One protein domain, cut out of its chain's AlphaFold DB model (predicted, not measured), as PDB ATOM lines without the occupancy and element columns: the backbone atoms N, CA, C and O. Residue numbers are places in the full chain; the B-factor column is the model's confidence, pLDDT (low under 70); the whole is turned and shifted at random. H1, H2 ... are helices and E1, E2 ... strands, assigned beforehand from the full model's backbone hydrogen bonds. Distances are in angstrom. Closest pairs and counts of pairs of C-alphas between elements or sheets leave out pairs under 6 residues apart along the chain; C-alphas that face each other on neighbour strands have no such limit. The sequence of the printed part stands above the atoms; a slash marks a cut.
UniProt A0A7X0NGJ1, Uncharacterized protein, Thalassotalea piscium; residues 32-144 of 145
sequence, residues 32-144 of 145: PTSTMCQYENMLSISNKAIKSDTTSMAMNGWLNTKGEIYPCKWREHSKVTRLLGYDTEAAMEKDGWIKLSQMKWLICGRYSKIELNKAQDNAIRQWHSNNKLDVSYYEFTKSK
ATOM      1  N   PRO A  32      -1.739 -37.220  33.373       96.69
ATOM      2  CA  PRO A  32      -3.149 -37.537  33.518       96.69
ATOM      3  C   PRO A  32      -3.815 -36.689  34.600       96.69
ATOM      4  O   PRO A  32      -3.261 -36.458  35.675       96.69
ATOM      5  N   THR A  33      -5.053 -36.275  34.343       97.06
ATOM      6  CA  THR A  33      -5.880 -35.606  35.350       97.06
ATOM      7  C   THR A  33      -6.472 -36.617  36.337       97.06
ATOM      8  O   THR A  33      -6.549 -37.821  36.075       97.06
ATOM      9  N   SER A  34      -6.963 -36.131  37.479       96.25
ATOM     10  CA  SER A  34      -7.634 -36.977  38.474       96.25
ATOM     11  C   SER A  34      -8.853 -37.715  37.907       96.25
ATOM     12  O   SER A  34      -9.072 -38.879  38.246       96.25
ATOM     13  N   THR A  35      -9.615 -37.083  37.011       95.50
ATOM     14  CA  THR A  35     -10.785 -37.691  36.362       95.50
ATOM     15  C   THR A  35     -10.390 -38.810  35.406       95.50
ATOM     16  O   THR A  35     -11.053 -39.843  35.378       95.50
ATOM     17  N   MET A  36      -9.280 -38.662  34.679       96.62
ATOM     18  CA  MET A  36      -8.749 -39.724  33.817       96.62
ATOM     19  C   MET A  36      -8.242 -40.916  34.637       96.62
ATOM     20  O   MET A  36      -8.527 -42.065  34.305       96.62
ATOM     21  N   CYS A  37      -7.571 -40.658  35.764       95.69
ATOM     22  CA  CYS A  37      -7.174 -41.708  36.705       95.69
ATOM     23  C   CYS A  37      -8.388 -42.469  37.270       95.69
ATOM     24  O   CYS A  37      -8.368 -43.696  37.368       95.69
ATOM     25  N   GLN A  38      -9.467 -41.762  37.619       94.75
ATOM     26  CA  GLN A  38     -10.722 -42.389  38.049       94.75
ATOM     27  C   GLN A  38     -11.354 -43.215  36.925       94.75
ATOM     28  O   GLN A  38     -11.772 -44.347  37.162       94.75
ATOM     29  N   TYR A  39     -11.390 -42.676  35.705       94.19
ATOM     30  CA  TYR A  39     -11.902 -43.369  34.527       94.19
ATOM     31  C   TYR A  39     -11.177 -44.697  34.278       94.19
ATOM     32  O   TYR A  39     -11.825 -45.734  34.158       94.19
ATOM     33  N   GLU A  40      -9.844 -44.696  34.306       93.44
ATOM     34  CA  GLU A  40      -9.023 -45.905  34.161       93.44
ATOM     35  C   GLU A  40      -9.346 -46.966  35.223       93.44
ATOM     36  O   GLU A  40      -9.453 -48.156  34.910       93.44
ATOM     37  N   ASN A  41      -9.567 -46.553  36.475       91.50
ATOM     38  CA  ASN A  41      -9.950 -47.467  37.553       91.50
ATOM     39  C   ASN A  41     -11.333 -48.098  37.322       91.50
ATOM     40  O   ASN A  41     -11.550 -49.252  37.699       91.50
ATOM     41  N   MET A  42     -12.244 -47.371  36.673       90.50
ATOM     42  CA  MET A  42     -13.585 -47.845  36.320       90.50
ATOM     43  C   MET A  42     -13.618 -48.711  35.057       90.50
ATOM     44  O   MET A  42     -14.619 -49.398  34.825       90.50
ATOM     45  N   LEU A  43     -12.557 -48.716  34.241       89.12
ATOM     46  CA  LEU A  43     -12.509 -49.554  33.047       89.12
ATOM     47  C   LEU A  43     -12.719 -51.021  33.437       89.12
ATOM     48  O   LEU A  43     -11.981 -51.609  34.231       89.12
ATOM     49  N   SER A  44     -13.732 -51.637  32.845       80.81
ATOM     50  CA  SER A  44     -13.982 -53.069  32.948       80.81
ATOM     51  C   SER A  44     -13.870 -53.662  31.551       80.81
ATOM     52  O   SER A  44     -14.818 -53.675  30.768       80.81
ATOM     53  N   ILE A  45     -12.674 -54.138  31.199       69.44
ATOM     54  CA  ILE A  45     -12.487 -54.831  29.923       69.44
ATOM     55  C   ILE A  45     -13.035 -56.247  30.078       69.44
ATOM     56  O   ILE A  45     -12.325 -57.168  30.495       69.44
ATOM     57  N   SER A  46     -14.319 -56.402  29.753       68.19
ATOM     58  CA  SER A  46     -14.943 -57.712  29.588       68.19
ATOM     59  C   SER A  46     -14.282 -58.464  28.429       68.19
ATOM     60  O   SER A  46     -13.884 -57.862  27.434       68.19
ATOM     61  N   ASN A  47     -14.210 -59.793  28.511       68.50
ATOM     62  CA  ASN A  47     -13.649 -60.614  27.429       68.50
ATOM     63  C   ASN A  47     -14.565 -60.720  26.193       68.50
ATOM     64  O   ASN A  47     -14.226 -61.441  25.262       68.50
ATOM     65  N   LYS A  48     -15.738 -60.073  26.193       70.56
ATOM     66  CA  LYS A  48     -16.757 -60.252  25.146       70.56
ATOM     67  C   LYS A  48     -16.800 -59.109  24.143       70.56
ATOM     68  O   LYS A  48     -17.018 -59.356  22.966       70.56
ATOM     69  N   ALA A  49     -16.639 -57.875  24.607       73.75
ATOM     70  CA  ALA A  49     -16.674 -56.701  23.748       73.75
ATOM     71  C   ALA A  49     -15.967 -55.526  24.421       73.75
ATOM     72  O   ALA A  49     -16.056 -55.350  25.642       73.75
ATOM     73  N   ILE A  50     -15.318 -54.705  23.599       87.00
ATOM     74  CA  ILE A  50     -14.834 -53.384  23.978       87.00
ATOM     75  C   ILE A  50     -15.783 -52.316  23.434       87.00
ATOM     76  O   ILE A  50     -16.295 -52.431  22.322       87.00
ATOM     77  N   LYS A  51     -16.026 -51.279  24.234       89.69
ATOM     78  CA  LYS A  51     -16.780 -50.094  23.821       89.69
ATOM     79  C   LYS A  51     -15.819 -48.947  23.562       89.69
ATOM     80  O   LYS A  51     -14.804 -48.842  24.248       89.69
ATOM     81  N   SER A  52     -16.161 -48.097  22.604       92.62
ATOM     82  CA  SER A  52     -15.446 -46.847  22.400       92.62
ATOM     83  C   SER A  52     -15.648 -45.907  23.593       92.62
ATOM     84  O   SER A  52     -16.707 -45.877  24.224       92.62
ATOM     85  N   ASP A  53     -14.621 -45.127  23.887       91.75
ATOM     86  CA  ASP A  53     -14.616 -44.049  24.855       91.75
ATOM     87  C   ASP A  53     -15.257 -42.800  24.247       91.75
ATOM     88  O   ASP A  53     -14.629 -42.037  23.512       91.75
ATOM     89  N   THR A  54     -16.531 -42.589  24.559       90.50
ATOM     90  CA  THR A  54     -17.285 -41.417  24.103       90.50
ATOM     91  C   THR A  54     -16.981 -40.156  24.910       90.50
ATOM     92  O   THR A  54     -17.316 -39.061  24.463       90.50
ATOM     93  N   THR A  55     -16.352 -40.276  26.083       89.88
ATOM     94  CA  THR A  55     -16.004 -39.132  26.938       89.88
ATOM     95  C   THR A  55     -14.588 -38.624  26.684       89.88
ATOM     96  O   THR A  55     -14.247 -37.534  27.142       89.88
ATOM     97  N   SER A  56     -13.787 -39.363  25.905       92.75
ATOM     98  CA  SER A  56     -12.387 -39.048  25.598       92.75
ATOM     99  C   SER A  56     -11.523 -38.933  26.859       92.75
ATOM    100  O   SER A  56     -10.717 -38.022  26.963       92.75
ATOM    101  N   MET A  57     -11.695 -39.829  27.829       95.44
ATOM    102  CA  MET A  57     -10.975 -39.861  29.111       95.44
ATOM    103  C   MET A  57      -9.855 -40.915  29.161       95.44
ATOM    104  O   MET A  57      -9.145 -41.020  30.162       95.44
ATOM    105  N   ALA A  58      -9.686 -41.713  28.104       96.25
ATOM    106  CA  ALA A  58      -8.696 -42.780  28.037       96.25
ATOM    107  C   ALA A  58      -7.263 -42.273  28.268       96.25
ATOM    108  O   ALA A  58      -6.849 -41.282  27.671       96.25
ATOM    109  N   MET A  59      -6.480 -42.999  29.072       97.06
ATOM    110  CA  MET A  59      -5.027 -42.786  29.206       97.06
ATOM    111  C   MET A  59      -4.205 -43.762  28.358       97.06
ATOM    112  O   MET A  59      -3.044 -43.503  28.023       97.06
ATOM    113  N   ASN A  60      -4.810 -44.905  28.037       97.19
ATOM    114  CA  ASN A  60      -4.269 -45.944  27.182       97.19
ATOM    115  C   ASN A  60      -5.381 -46.453  26.267       97.19
ATOM    116  O   ASN A  60      -6.553 -46.460  26.642       97.19
ATOM    117  N   GLY A  61      -5.017 -46.909  25.076       96.69
ATOM    118  CA  GLY A  61      -5.970 -47.491  24.150       96.69
ATOM    119  C   GLY A  61      -5.510 -47.393  22.710       96.69
ATOM    120  O   GLY A  61      -4.315 -47.308  22.416       96.69
ATOM    121  N   TRP A  62      -6.493 -47.385  21.826       97.56
ATOM    122  CA  TRP A  62      -6.302 -47.329  20.390       97.56
ATOM    123  C   TRP A  62      -7.292 -46.370  19.745       97.56
ATOM    124  O   TRP A  62      -8.463 -46.365  20.101       97.56
ATOM    125  N   LEU A  63      -6.833 -45.586  18.783       98.19
ATOM    126  CA  LEU A  63      -7.649 -44.677  17.989       98.19
ATOM    127  C   LEU A  63      -7.763 -45.226  16.573       98.19
ATOM    128  O   LEU A  63      -6.750 -45.423  15.900       98.19
ATOM    129  N   ASN A  64      -8.986 -45.482  16.125       97.38
ATOM    130  CA  ASN A  64      -9.221 -45.995  14.780       97.38
ATOM    131  C   ASN A  64      -9.180 -44.883  13.723       97.38
ATOM    132  O   ASN A  64      -9.102 -43.693  14.031       97.38
ATOM    133  N   THR A  65      -9.277 -45.263  12.451       97.06
ATOM    134  CA  THR A  65      -9.277 -44.321  11.321       97.06
ATOM    135  C   THR A  65     -10.533 -43.445  11.244       97.06
ATOM    136  O   THR A  65     -10.533 -42.455  10.515       97.06
ATOM    137  N   LYS A  66     -11.585 -43.754  12.011       97.44
ATOM    138  CA  LYS A  66     -12.826 -42.968  12.103       97.44
ATOM    139  C   LYS A  66     -12.809 -41.925  13.225       97.44
ATOM    140  O   LYS A  66     -13.756 -41.152  13.326       97.44
ATOM    141  N   GLY A  67     -11.752 -41.873  14.038       97.19
ATOM    142  CA  GLY A  67     -11.662 -40.951  15.174       97.19
ATOM    143  C   GLY A  67     -12.241 -41.501  16.484       97.19
ATOM    144  O   GLY A  67     -12.439 -40.744  17.427       97.19
ATOM    145  N   GLU A  68     -12.521 -42.803  16.567       97.88
ATOM    146  CA  GLU A  68     -13.076 -43.447  17.761       97.88
ATOM    147  C   GLU A  68     -11.950 -44.005  18.642       97.88
ATOM    148  O   GLU A  68     -11.079 -44.744  18.170       97.88
ATOM    149  N   ILE A  69     -11.980 -43.668  19.933       97.62
ATOM    150  CA  ILE A  69     -11.006 -44.127  20.928       97.62
ATOM    151  C   ILE A  69     -11.528 -45.407  21.578       97.62
ATOM    152  O   ILE A  69     -12.660 -45.451  22.036       97.62
ATOM    153  N   TYR A  70     -10.700 -46.439  21.666       96.81
ATOM    154  CA  TYR A  70     -10.984 -47.709  22.327       96.81
ATOM    155  C   TYR A  70     -10.048 -47.854  23.533       96.81
ATOM    156  O   TYR A  70      -8.867 -48.172  23.352       96.81
ATOM    157  N   PRO A  71     -10.537 -47.576  24.753       96.25
ATOM    158  CA  PRO A  71      -9.715 -47.461  25.949       96.25
ATOM    159  C   PRO A  71      -9.257 -48.831  26.448       96.25
ATOM    160  O   PRO A  71      -9.978 -49.827  26.362       96.25
ATOM    161  N   CYS A  72      -8.076 -48.888  27.050       94.50
ATOM    162  CA  CYS A  72      -7.612 -50.076  27.751       94.50
ATOM    163  C   CYS A  72      -6.965 -49.723  29.081       94.50
ATOM    164  O   CYS A  72      -6.547 -48.591  29.287       94.50
ATOM    165  N   LYS A  73      -6.829 -50.715  29.966       93.88
ATOM    166  CA  LYS A  73      -5.997 -50.568  31.155       93.88
ATOM    167  C   LYS A  73      -4.519 -50.567  30.790       93.88
ATOM    168  O   LYS A  73      -4.117 -51.073  29.733       93.88
ATOM    169  N   TRP A  74      -3.692 -50.065  31.700       91.31
ATOM    170  CA  TRP A  74      -2.248 -50.244  31.627       91.31
ATOM    171  C   TRP A  74      -1.877 -51.714  31.361       91.31
ATOM    172  O   TRP A  74      -2.325 -52.622  32.057       91.31
ATOM    173  N   ARG A  75      -1.032 -51.932  30.344       91.00
ATOM    174  CA  ARG A  75      -0.577 -53.252  29.861       91.00
ATOM    175  C   ARG A  75      -1.667 -54.149  29.253       91.00
ATOM    176  O   ARG A  75      -1.411 -55.330  29.043       91.00
ATOM    177  N   GLU A  76      -2.829 -53.605  28.883       93.81
ATOM    178  CA  GLU A  76      -3.908 -54.364  28.224       93.81
ATOM    179  C   GLU A  76      -4.096 -54.048  26.721       93.81
ATOM    180  O   GLU A  76      -5.078 -54.492  26.126       93.81
ATOM    181  N   HIS A  77      -3.160 -53.352  26.056       95.00
ATOM    182  CA  HIS A  77      -3.266 -53.040  24.616       95.00
ATOM    183  C   HIS A  77      -3.488 -54.274  23.750       95.00
ATOM    184  O   HIS A  77      -4.414 -54.287  22.947       95.00
ATOM    185  N   SER A  78      -2.690 -55.324  23.952       94.00
ATOM    186  CA  SER A  78      -2.781 -56.544  23.148       94.00
ATOM    187  C   SER A  78      -4.094 -57.303  23.384       94.00
ATOM    188  O   SER A  78      -4.568 -58.007  22.495       94.00
ATOM    189  N   LYS A  79      -4.721 -57.145  24.560       93.56
ATOM    190  CA  LYS A  79      -6.061 -57.687  24.834       93.56
ATOM    191  C   LYS A  79      -7.108 -56.953  24.002       93.56
ATOM    192  O   LYS A  79      -7.935 -57.600  23.368       93.56
ATOM    193  N   VAL A  80      -7.045 -55.623  23.961       94.69
ATOM    194  CA  VAL A  80      -7.936 -54.807  23.125       94.69
ATOM    195  C   VAL A  80      -7.731 -55.075  21.638       94.69
ATOM    196  O   VAL A  80      -8.715 -55.259  20.931       94.69
ATOM    197  N   THR A  81      -6.487 -55.197  21.180       95.75
ATOM    198  CA  THR A  81      -6.162 -55.581  19.798       95.75
ATOM    199  C   THR A  81      -6.891 -56.862  19.385       95.75
ATOM    200  O   THR A  81      -7.580 -56.876  18.369       95.75
ATOM    201  N   ARG A  82      -6.849 -57.906  20.227       94.50
ATOM    202  CA  ARG A  82      -7.570 -59.164  19.972       94.50
ATOM    203  C   ARG A  82      -9.088 -59.002  19.990       94.50
ATOM    204  O   ARG A  82      -9.768 -59.577  19.149       94.50
ATOM    205  N   LEU A  83      -9.629 -58.215  20.925       93.88
ATOM    206  CA  LEU A  83     -11.072 -57.937  20.993       93.88
ATOM    207  C   LEU A  83     -11.587 -57.167  19.769       93.88
ATOM    208  O   LEU A  83     -12.761 -57.282  19.433       93.88
ATOM    209  N   LEU A  84     -10.718 -56.401  19.112       94.25
ATOM    210  CA  LEU A  84     -11.006 -55.690  17.868       94.25
ATOM    211  C   LEU A  84     -10.795 -56.556  16.614       94.25
ATOM    212  O   LEU A  84     -10.965 -56.056  15.508       94.25
ATOM    213  N   GLY A  85     -10.453 -57.840  16.773       95.31
ATOM    214  CA  GLY A  85     -10.301 -58.791  15.668       95.31
ATOM    215  C   GLY A  85      -8.912 -58.824  15.029       95.31
ATOM    216  O   GLY A  85      -8.758 -59.416  13.967       95.31
ATOM    217  N   TYR A  86      -7.903 -58.215  15.659       96.00
ATOM    218  CA  TYR A  86      -6.528 -58.202  15.161       96.00
ATOM    219  C   TYR A  86      -5.648 -59.222  15.885       96.00
ATOM    220  O   TYR A  86      -5.663 -59.326  17.114       96.00
ATOM    221  N   ASP A  87      -4.790 -59.909  15.131       95.06
ATOM    222  CA  ASP A  87      -3.830 -60.865  15.696       95.06
ATOM    223  C   ASP A  87      -2.690 -60.175  16.455       95.06
ATOM    224  O   ASP A  87      -2.187 -60.685  17.462       95.06
ATOM    225  N   THR A  88      -2.257 -59.004  15.972       96.12
ATOM    226  CA  THR A  88      -1.094 -58.278  16.499       96.12
ATOM    227  C   THR A  88      -1.290 -56.766  16.463       96.12
ATOM    228  O   THR A  88      -2.013 -56.233  15.624       96.12
ATOM    229  N   GLU A  89      -0.581 -56.056  17.346       95.81
ATOM    230  CA  GLU A  89      -0.561 -54.584  17.356       95.81
ATOM    231  C   GLU A  89       0.008 -54.021  16.044       95.81
ATOM    232  O   GLU A  89      -0.439 -52.986  15.567       95.81
ATOM    233  N   ALA A  90       0.951 -54.736  15.420       95.44
ATOM    234  CA  ALA A  90       1.531 -54.351  14.139       95.44
ATOM    235  C   ALA A  90       0.515 -54.416  12.990       95.44
ATOM    236  O   ALA A  90       0.530 -53.548  12.124       95.44
ATOM    237  N   ALA A  91      -0.369 -55.421  12.972       95.88
ATOM    238  CA  ALA A  91      -1.460 -55.482  11.995       95.88
ATOM    239  C   ALA A  91      -2.420 -54.296  12.165       95.88
ATOM    240  O   ALA A  91      -2.833 -53.680  11.191       95.88
ATOM    241  N   MET A  92      -2.696 -53.926  13.412       95.62
ATOM    242  CA  MET A  92      -3.567 -52.806  13.746       95.62
ATOM    243  C   MET A  92      -2.968 -51.453  13.316       95.62
ATOM    244  O   MET A  92      -3.654 -50.640  12.701       95.62
ATOM    245  N   GLU A  93      -1.671 -51.228  13.563       95.44
ATOM    246  CA  GLU A  93      -0.962 -50.034  13.072       95.44
ATOM    247  C   GLU A  93      -0.900 -49.977  11.539       95.44
ATOM    248  O   GLU A  93      -1.038 -48.896  10.965       95.44
ATOM    249  N   LYS A  94      -0.740 -51.124  10.860       94.94
ATOM    250  CA  LYS A  94      -0.771 -51.200   9.387       94.94
ATOM    251  C   LYS A  94      -2.125 -50.799   8.806       94.94
ATOM    252  O   LYS A  94      -2.160 -50.186   7.744       94.94
ATOM    253  N   ASP A  95      -3.207 -51.081   9.524       95.25
ATOM    254  CA  ASP A  95      -4.564 -50.643   9.181       95.25
ATOM    255  C   ASP A  95      -4.824 -49.159   9.516       95.25
ATOM    256  O   ASP A  95      -5.940 -48.660   9.361       95.25
ATOM    257  N   GLY A  96      -3.804 -48.434   9.984       95.62
ATOM    258  CA  GLY A  96      -3.868 -47.002  10.261       95.62
ATOM    259  C   GLY A  96      -4.374 -46.650  11.657       95.62
ATOM    260  O   GLY A  96      -4.696 -45.489  11.911       95.62
ATOM    261  N   TRP A  97      -4.458 -47.615  12.578       97.50
ATOM    262  CA  TRP A  97      -4.791 -47.320  13.971       97.50
ATOM    263  C   TRP A  97      -3.607 -46.692  14.707       97.50
ATOM    264  O   TRP A  97      -2.458 -47.087  14.530       97.50
ATOM    265  N   ILE A  98      -3.904 -45.753  15.605       97.56
ATOM    266  CA  ILE A  98      -2.903 -45.044  16.406       97.56
ATOM    267  C   ILE A  98      -2.984 -45.522  17.849       97.56
ATOM    268  O   ILE A  98      -4.046 -45.507  18.473       97.56
ATOM    269  N   LYS A  99      -1.843 -45.913  18.414       97.38
ATOM    270  CA  LYS A  99      -1.754 -46.316  19.818       97.38
ATOM    271  C   LYS A  99      -1.731 -45.094  20.738       97.38
ATOM    272  O   LYS A  99      -0.914 -44.194  20.549       97.38
ATOM    273  N   LEU A 100      -2.559 -45.113  21.781       97.25
ATOM    274  CA  LEU A 100      -2.435 -44.243  22.951       97.25
ATOM    275  C   LEU A 100      -1.775 -45.034  24.073       97.25
ATOM    276  O   LEU A 100      -2.323 -46.037  24.527       97.25
ATOM    277  N   SER A 101      -0.602 -44.616  24.535       96.12
ATOM    278  CA  SER A 101       0.107 -45.307  25.613       96.12
ATOM    279  C   SER A 101       0.650 -44.303  26.608       96.12
ATOM    280  O   SER A 101       1.500 -43.495  26.248       96.12
ATOM    281  N   GLN A 102       0.200 -44.393  27.861       95.44
ATOM    282  CA  GLN A 102       0.617 -43.503  28.946       95.44
ATOM    283  C   GLN A 102       0.543 -42.031  28.520       95.44
ATOM    284  O   GLN A 102       1.552 -41.329  28.545       95.44
ATOM    285  N   MET A 103      -0.638 -41.597  28.065       97.12
ATOM    286  CA  MET A 103      -0.906 -40.216  27.632       97.12
ATOM    287  C   MET A 103      -0.191 -39.768  26.342       97.12
ATOM    288  O   MET A 103      -0.227 -38.590  25.993       97.12
ATOM    289  N   LYS A 104       0.449 -40.687  25.604       96.38
ATOM    290  CA  LYS A 104       1.155 -40.387  24.348       96.38
ATOM    291  C   LYS A 104       0.465 -41.019  23.149       96.38
ATOM    292  O   LYS A 104       0.326 -42.242  23.092       96.38
ATOM    293  N   TRP A 105       0.126 -40.192  22.166       96.69
ATOM    294  CA  TRP A 105      -0.309 -40.631  20.843       96.69
ATOM    295  C   TRP A 105       0.905 -41.007  19.986       96.69
ATOM    296  O   TRP A 105       1.722 -40.152  19.642       96.69
ATOM    297  N   LEU A 106       1.045 -42.289  19.643       95.38
ATOM    298  CA  LEU A 106       2.164 -42.810  18.847       95.38
ATOM    299  C   LEU A 106       1.911 -42.640  17.340       95.38
ATOM    300  O   LEU A 106       1.842 -43.610  16.593       95.38
ATOM    301  N   ILE A 107       1.760 -41.393  16.897       94.25
ATOM    302  CA  ILE A 107       1.385 -41.047  15.514       94.25
ATOM    303  C   ILE A 107       2.457 -41.363  14.465       94.25
ATOM    304  O   ILE A 107       2.123 -41.548  13.305       94.25
ATOM    305  N   CYS A 108       3.732 -41.474  14.850       90.06
ATOM    306  CA  CYS A 108       4.792 -41.927  13.940       90.06
ATOM    307  C   CYS A 108       4.725 -43.441  13.656       90.06
ATOM    308  O   CYS A 108       5.447 -43.923  12.786       90.06
ATOM    309  N   GLY A 109       3.887 -44.177  14.398       84.44
ATOM    310  CA  GLY A 109       3.854 -45.635  14.409       84.44
ATOM    311  C   GLY A 109       5.104 -46.260  15.032       84.44
ATOM    312  O   GLY A 109       6.159 -45.634  15.162       84.44
ATOM    313  N   ARG A 110       4.986 -47.513  15.469       88.44
ATOM    314  CA  ARG A 110       6.111 -48.320  15.959       88.44
ATOM    315  C   ARG A 110       6.547 -49.353  14.927       88.44
ATOM    316  O   ARG A 110       7.734 -49.663  14.851       88.44
ATOM    317  N   TYR A 111       5.596 -49.906  14.180       89.06
ATOM    318  CA  TYR A 111       5.819 -50.999  13.234       89.06
ATOM    319  C   TYR A 111       5.638 -50.578  11.775       89.06
ATOM    320  O   TYR A 111       6.265 -51.157  10.889       89.06
ATOM    321  N   SER A 112       4.796 -49.580  11.517       87.50
ATOM    322  CA  SER A 112       4.540 -49.034  10.184       87.50
ATOM    323  C   SER A 112       4.358 -47.526  10.249       87.50
ATOM    324  O   SER A 112       3.911 -46.999  11.264       87.50
ATOM    325  N   LYS A 113       4.671 -46.832   9.151       86.62
ATOM    326  CA  LYS A 113       4.313 -45.420   9.004       86.62
ATOM    327  C   LYS A 113       2.787 -45.301   9.050       86.62
ATOM    328  O   LYS A 113       2.108 -46.001   8.304       86.62
ATOM    329  N   ILE A 114       2.272 -44.429   9.912       88.38
ATOM    330  CA  ILE A 114       0.842 -44.118   9.993       88.38
ATOM    331  C   ILE A 114       0.599 -42.793   9.271       88.38
ATOM    332  O   ILE A 114       1.284 -41.803   9.524       88.38
ATOM    333  N   GLU A 115      -0.387 -42.770   8.379       91.69
ATOM    334  CA  GLU A 115      -0.877 -41.533   7.773       91.69
ATOM    335  C   GLU A 115      -2.007 -40.969   8.633       91.69
ATOM    336  O   GLU A 115      -3.134 -41.464   8.623       91.69
ATOM    337  N   LEU A 116      -1.686 -39.940   9.418       94.31
ATOM    338  CA  LEU A 116      -2.649 -39.285  10.294       94.31
ATOM    339  C   LEU A 116      -3.738 -38.591   9.467       94.31
ATOM    340  O   LEU A 116      -3.476 -37.607   8.771       94.31
ATOM    341  N   ASN A 117      -4.977 -39.065   9.586       96.06
ATOM    342  CA  ASN A 117      -6.107 -38.462   8.889       96.06
ATOM    343  C   ASN A 117      -6.804 -37.368   9.724       96.06
ATOM    344  O   ASN A 117      -6.570 -37.202  10.923       96.06
ATOM    345  N   LYS A 118      -7.712 -36.620   9.083       97.50
ATOM    346  CA  LYS A 118      -8.432 -35.501   9.717       97.50
ATOM    347  C   LYS A 118      -9.314 -35.929  10.897       97.50
ATOM    348  O   LYS A 118      -9.419 -35.186  11.867       97.50
ATOM    349  N   ALA A 119      -9.962 -37.094  10.825       97.94
ATOM    350  CA  ALA A 119     -10.826 -37.579  11.901       97.94
ATOM    351  C   ALA A 119     -10.006 -37.919  13.153       97.94
ATOM    352  O   ALA A 119     -10.374 -37.535  14.260       97.94
ATOM    353  N   GLN A 120      -8.857 -38.563  12.960       97.88
ATOM    354  CA  GLN A 120      -7.910 -38.875  14.025       97.88
ATOM    355  C   GLN A 120      -7.304 -37.612  14.636       97.88
ATOM    356  O   GLN A 120      -7.290 -37.479  15.856       97.88
ATOM    357  N   ASP A 121      -6.864 -36.657  13.809       97.94
ATOM    358  CA  ASP A 121      -6.330 -35.382  14.299       97.94
ATOM    359  C   ASP A 121      -7.356 -34.628  15.154       97.94
ATOM    360  O   ASP A 121      -7.046 -34.173  16.256       97.94
ATOM    361  N   ASN A 122      -8.602 -34.555  14.682       97.81
ATOM    362  CA  ASN A 122      -9.693 -33.933  15.426       97.81
ATOM    363  C   ASN A 122      -9.961 -34.647  16.755       97.81
ATOM    364  O   ASN A 122     -10.105 -33.979  17.777       97.81
ATOM    365  N   ALA A 123      -9.992 -35.983  16.759       98.06
ATOM    366  CA  ALA A 123     -10.212 -36.767  17.971       98.06
ATOM    367  C   ALA A 123      -9.105 -36.540  19.013       98.06
ATOM    368  O   ALA A 123      -9.400 -36.343  20.190       98.06
ATOM    369  N   ILE A 124      -7.837 -36.480  18.591       98.06
ATOM    370  CA  ILE A 124      -6.705 -36.202  19.488       98.06
ATOM    371  C   ILE A 124      -6.797 -34.783  20.066       98.06
ATOM    372  O   ILE A 124      -6.644 -34.588  21.274       98.06
ATOM    373  N   ARG A 125      -7.097 -33.782  19.230       97.56
ATOM    374  CA  ARG A 125      -7.285 -32.391  19.678       97.56
ATOM    375  C   ARG A 125      -8.455 -32.262  20.652       97.56
ATOM    376  O   ARG A 125      -8.339 -31.568  21.660       97.56
ATOM    377  N   GLN A 126      -9.560 -32.954  20.381       97.19
ATOM    378  CA  GLN A 126     -10.723 -32.987  21.261       97.19
ATOM    379  C   GLN A 126     -10.401 -33.674  22.591       97.19
ATOM    380  O   GLN A 126     -10.778 -33.163  23.640       97.19
ATOM    381  N   TRP A 127      -9.645 -34.773  22.570       97.88
ATOM    382  CA  TRP A 127      -9.152 -35.431  23.778       97.88
ATOM    383  C   TRP A 127      -8.295 -34.486  24.633       97.88
ATOM    384  O   TRP A 127      -8.523 -34.383  25.838       97.88
ATOM    385  N   HIS A 128      -7.382 -33.712  24.034       97.69
ATOM    386  CA  HIS A 128      -6.627 -32.685  24.768       97.69
ATOM    387  C   HIS A 128      -7.545 -31.610  25.365       97.69
ATOM    388  O   HIS A 128      -7.452 -31.298  26.553       97.69
ATOM    389  N   SER A 129      -8.461 -31.070  24.556       96.19
ATOM    390  CA  SER A 129      -9.376 -30.001  24.966       96.19
ATOM    391  C   SER A 129     -10.306 -30.429  26.109       96.19
ATOM    392  O   SER A 129     -10.375 -29.742  27.128       96.19
ATOM    393  N   ASN A 130     -10.949 -31.595  25.990       95.88
ATOM    394  CA  ASN A 130     -11.880 -32.130  26.988       95.88
ATOM    395  C   ASN A 130     -11.209 -32.357  28.348       95.88
ATOM    396  O   ASN A 130     -11.837 -32.167  29.390       95.88
ATOM    397  N   ASN A 131      -9.929 -32.732  28.342       96.06
ATOM    398  CA  ASN A 131      -9.159 -33.003  29.553       96.06
ATOM    399  C   ASN A 131      -8.320 -31.812  30.029       96.06
ATOM    400  O   ASN A 131      -7.606 -31.941  31.021       96.06
ATOM    401  N   LYS A 132      -8.407 -30.654  29.357       96.50
ATOM    402  CA  LYS A 132      -7.607 -29.451  29.656       96.50
ATOM    403  C   LYS A 132      -6.097 -29.731  29.657       96.50
ATOM    404  O   LYS A 132      -5.361 -29.202  30.486       96.50
ATOM    405  N   LEU A 133      -5.648 -30.582  28.739       95.94
ATOM    406  CA  LEU A 133      -4.247 -30.962  28.585       95.94
ATOM    407  C   LEU A 133      -3.554 -30.037  27.590       95.94
ATOM    408  O   LEU A 133      -4.126 -29.695  26.554       95.94
ATOM    409  N   ASP A 134      -2.291 -29.708  27.854       94.69
ATOM    410  CA  ASP A 134      -1.464 -28.978  26.895       94.69
ATOM    411  C   ASP A 134      -1.265 -29.806  25.613       94.69
ATOM    412  O   ASP A 134      -0.836 -30.960  25.653       94.69
ATOM    413  N   VAL A 135      -1.605 -29.211  24.470       95.88
ATOM    414  CA  VAL A 135      -1.510 -29.829  23.140       95.88
ATOM    415  C   VAL A 135      -0.102 -29.727  22.544       95.88
ATOM    416  O   VAL A 135       0.201 -30.400  21.562       95.88
ATOM    417  N   SER A 136       0.790 -28.931  23.140       94.75
ATOM    418  CA  SER A 136       2.115 -28.617  22.589       94.75
ATOM    419  C   SER A 136       2.952 -29.859  22.280       94.75
ATOM    420  O   SER A 136       3.608 -29.919  21.240       94.75
ATOM    421  N   TYR A 137       2.892 -30.888  23.132       94.44
ATOM    422  CA  TYR A 137       3.573 -32.161  22.873       94.44
ATOM    423  C   TYR A 137       3.074 -32.851  21.608       94.44
ATOM    424  O   TYR A 137       3.879 -33.333  20.813       94.44
ATOM    425  N   TYR A 138       1.758 -32.878  21.414       95.94
ATOM    426  CA  TYR A 138       1.144 -33.467  20.235       95.94
ATOM    427  C   TYR A 138       1.485 -32.680  18.963       95.94
ATOM    428  O   TYR A 138       1.856 -33.276  17.955       95.94
ATOM    429  N   GLU A 139       1.447 -31.347  19.002       95.88
ATOM    430  CA  GLU A 139       1.860 -30.531  17.848       95.88
ATOM    431  C   GLU A 139       3.336 -30.743  17.499       95.88
ATOM    432  O   GLU A 139       3.699 -30.847  16.325       95.88
ATOM    433  N   PHE A 140       4.191 -30.861  18.515       93.75
ATOM    434  CA  PHE A 140       5.611 -31.132  18.331       93.75
ATOM    435  C   PHE A 140       5.888 -32.523  17.750       93.75
ATOM    436  O   PHE A 140       6.831 -32.681  16.977       93.75
ATOM    437  N   THR A 141       5.122 -33.554  18.115       92.62
ATOM    438  CA  THR A 141       5.272 -34.874  17.486       92.62
ATOM    439  C   THR A 141       4.715 -34.872  16.067       92.62
ATOM    440  O   THR A 141       5.329 -35.457  15.178       92.62
ATOM    441  N   LYS A 142       3.597 -34.178  15.834       93.94
ATOM    442  CA  LYS A 142       2.936 -34.096  14.527       93.94
ATOM    443  C   LYS A 142       3.779 -33.365  13.487       93.94
ATOM    444  O   LYS A 142       3.786 -33.781  12.335       93.94
ATOM    445  N   SER A 143       4.527 -32.332  13.874       91.62
ATOM    446  CA  SER A 143       5.423 -31.596  12.965       91.62
ATOM    447  C   SER A 143       6.598 -32.424  12.423       91.62
ATOM    448  O   SER A 143       7.336 -31.943  11.566       91.62
ATOM    449  N   LYS A 144       6.778 -33.656  12.917       87.00
ATOM    450  CA  LYS A 144       7.828 -34.595  12.501       87.00
ATOM    451  C   LYS A 144       7.335 -35.725  11.589       87.00
ATOM    452  O   LYS A 144       8.144 -36.588  11.251       87.00
TER     453      LYS A 144
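Overview. This is residues 32 to 144 of the 145 residues of an uncharacterized protein of Thalassotalea piscium (UniProt A0A7X0NGJ1). A small three-stranded sheet lies in the middle of the domain, with H2 packed over one face and H4 on the other side, where it only grazes the sheet; H3 grazes the sheet too, toward E3. H1 lies off one end of this core, H5 beside H4, and two long loops, residues 43 to 60 past the E2 edge and residues 102 to 117 past the E3 edge, surround much of the sheet. The 113 printed residues hold five named helices and three named strands, in the order H1 E1 E2 H2 H3 E3 H4 H5, and the sheet, E2 E1 E3, is antiparallel. The class is mostly helix, though under half of the residues are in named elements. The whole is compact, with a radius of gyration of the C-alphas of 13.1 A and spans of 37 by 33 by 21 A.

Arrangement. H1, residues 34 to 42, touches no helix and is not on the sheet. E1, residues 61 to 63, and E2, residues 69 to 71, form a hairpin, with N 62 and O 70 at 2.9 A and N 70 and O 62 at 2.7 A, within hydrogen-bond range. H2, residues 77 to 83, is on the sheet at a height over the sheet of 9.1 A, and its closest C-alphas to E1 are those of His 77 and Gly 61, 6.2 A apart. It lies over E2 and only just over E1, where 3 of its C-alphas fall, and runs slantwise to the strands, at 57 degrees to E2 on the local plane. H3, residues 89 to 94, touches H2, about perpendicular at 76 degrees, with the closest C-alphas those of Thr 81 and Glu 89, 6.2 A apart; it only grazes the sheet with residues 89 to 93. E3, residues 98 to 101, is antiparallel to E1 at 154 degrees, with N 63 and O 98 at 2.8 A. E2, H2, H3 and E3 make a split strand-helix-strand unit, two strands running the same way with helices between them in the chain and E1 between them in the sheet; its crossover is right-handed. H4, residues 118 to 130, only grazes the sheet with residues 119 to 127; the C-alphas of Gln 120 and Leu 63 are its closest to E1, at 7.0 A. H5, residues 136 to 142, is near H4, with 7 pairs of C-alphas within 10 A, and is not on the sheet. In H1, H2, H3, H4 and H5 every O i to N i+4 pair is within hydrogen-bond range.

Along the chain. H1 begins at C-alpha 34, (-7.634, -36.977, 38.474), and is 12.6 A long. E1 measures 7.0 A, E2 6.2 A, H2 9.9 A, H3 8.7 A and E3 9.7 A. H4 runs 17.9 A from C-alpha 118, (-8.432, -35.501, 9.717). H5, 9.8 A, ends at C-alpha 142, (2.936, -34.096, 14.527).

Size, cuts and confidence. The C-alphas of Lys 48 and Ser 143, the two farthest apart, are 38.2 A from each other. The printed part has no cut. The links H1 to E1 and E3 to H4 are long. Mean pLDDT of the printed part is 93.5, and residues 45 to 47 are under 70.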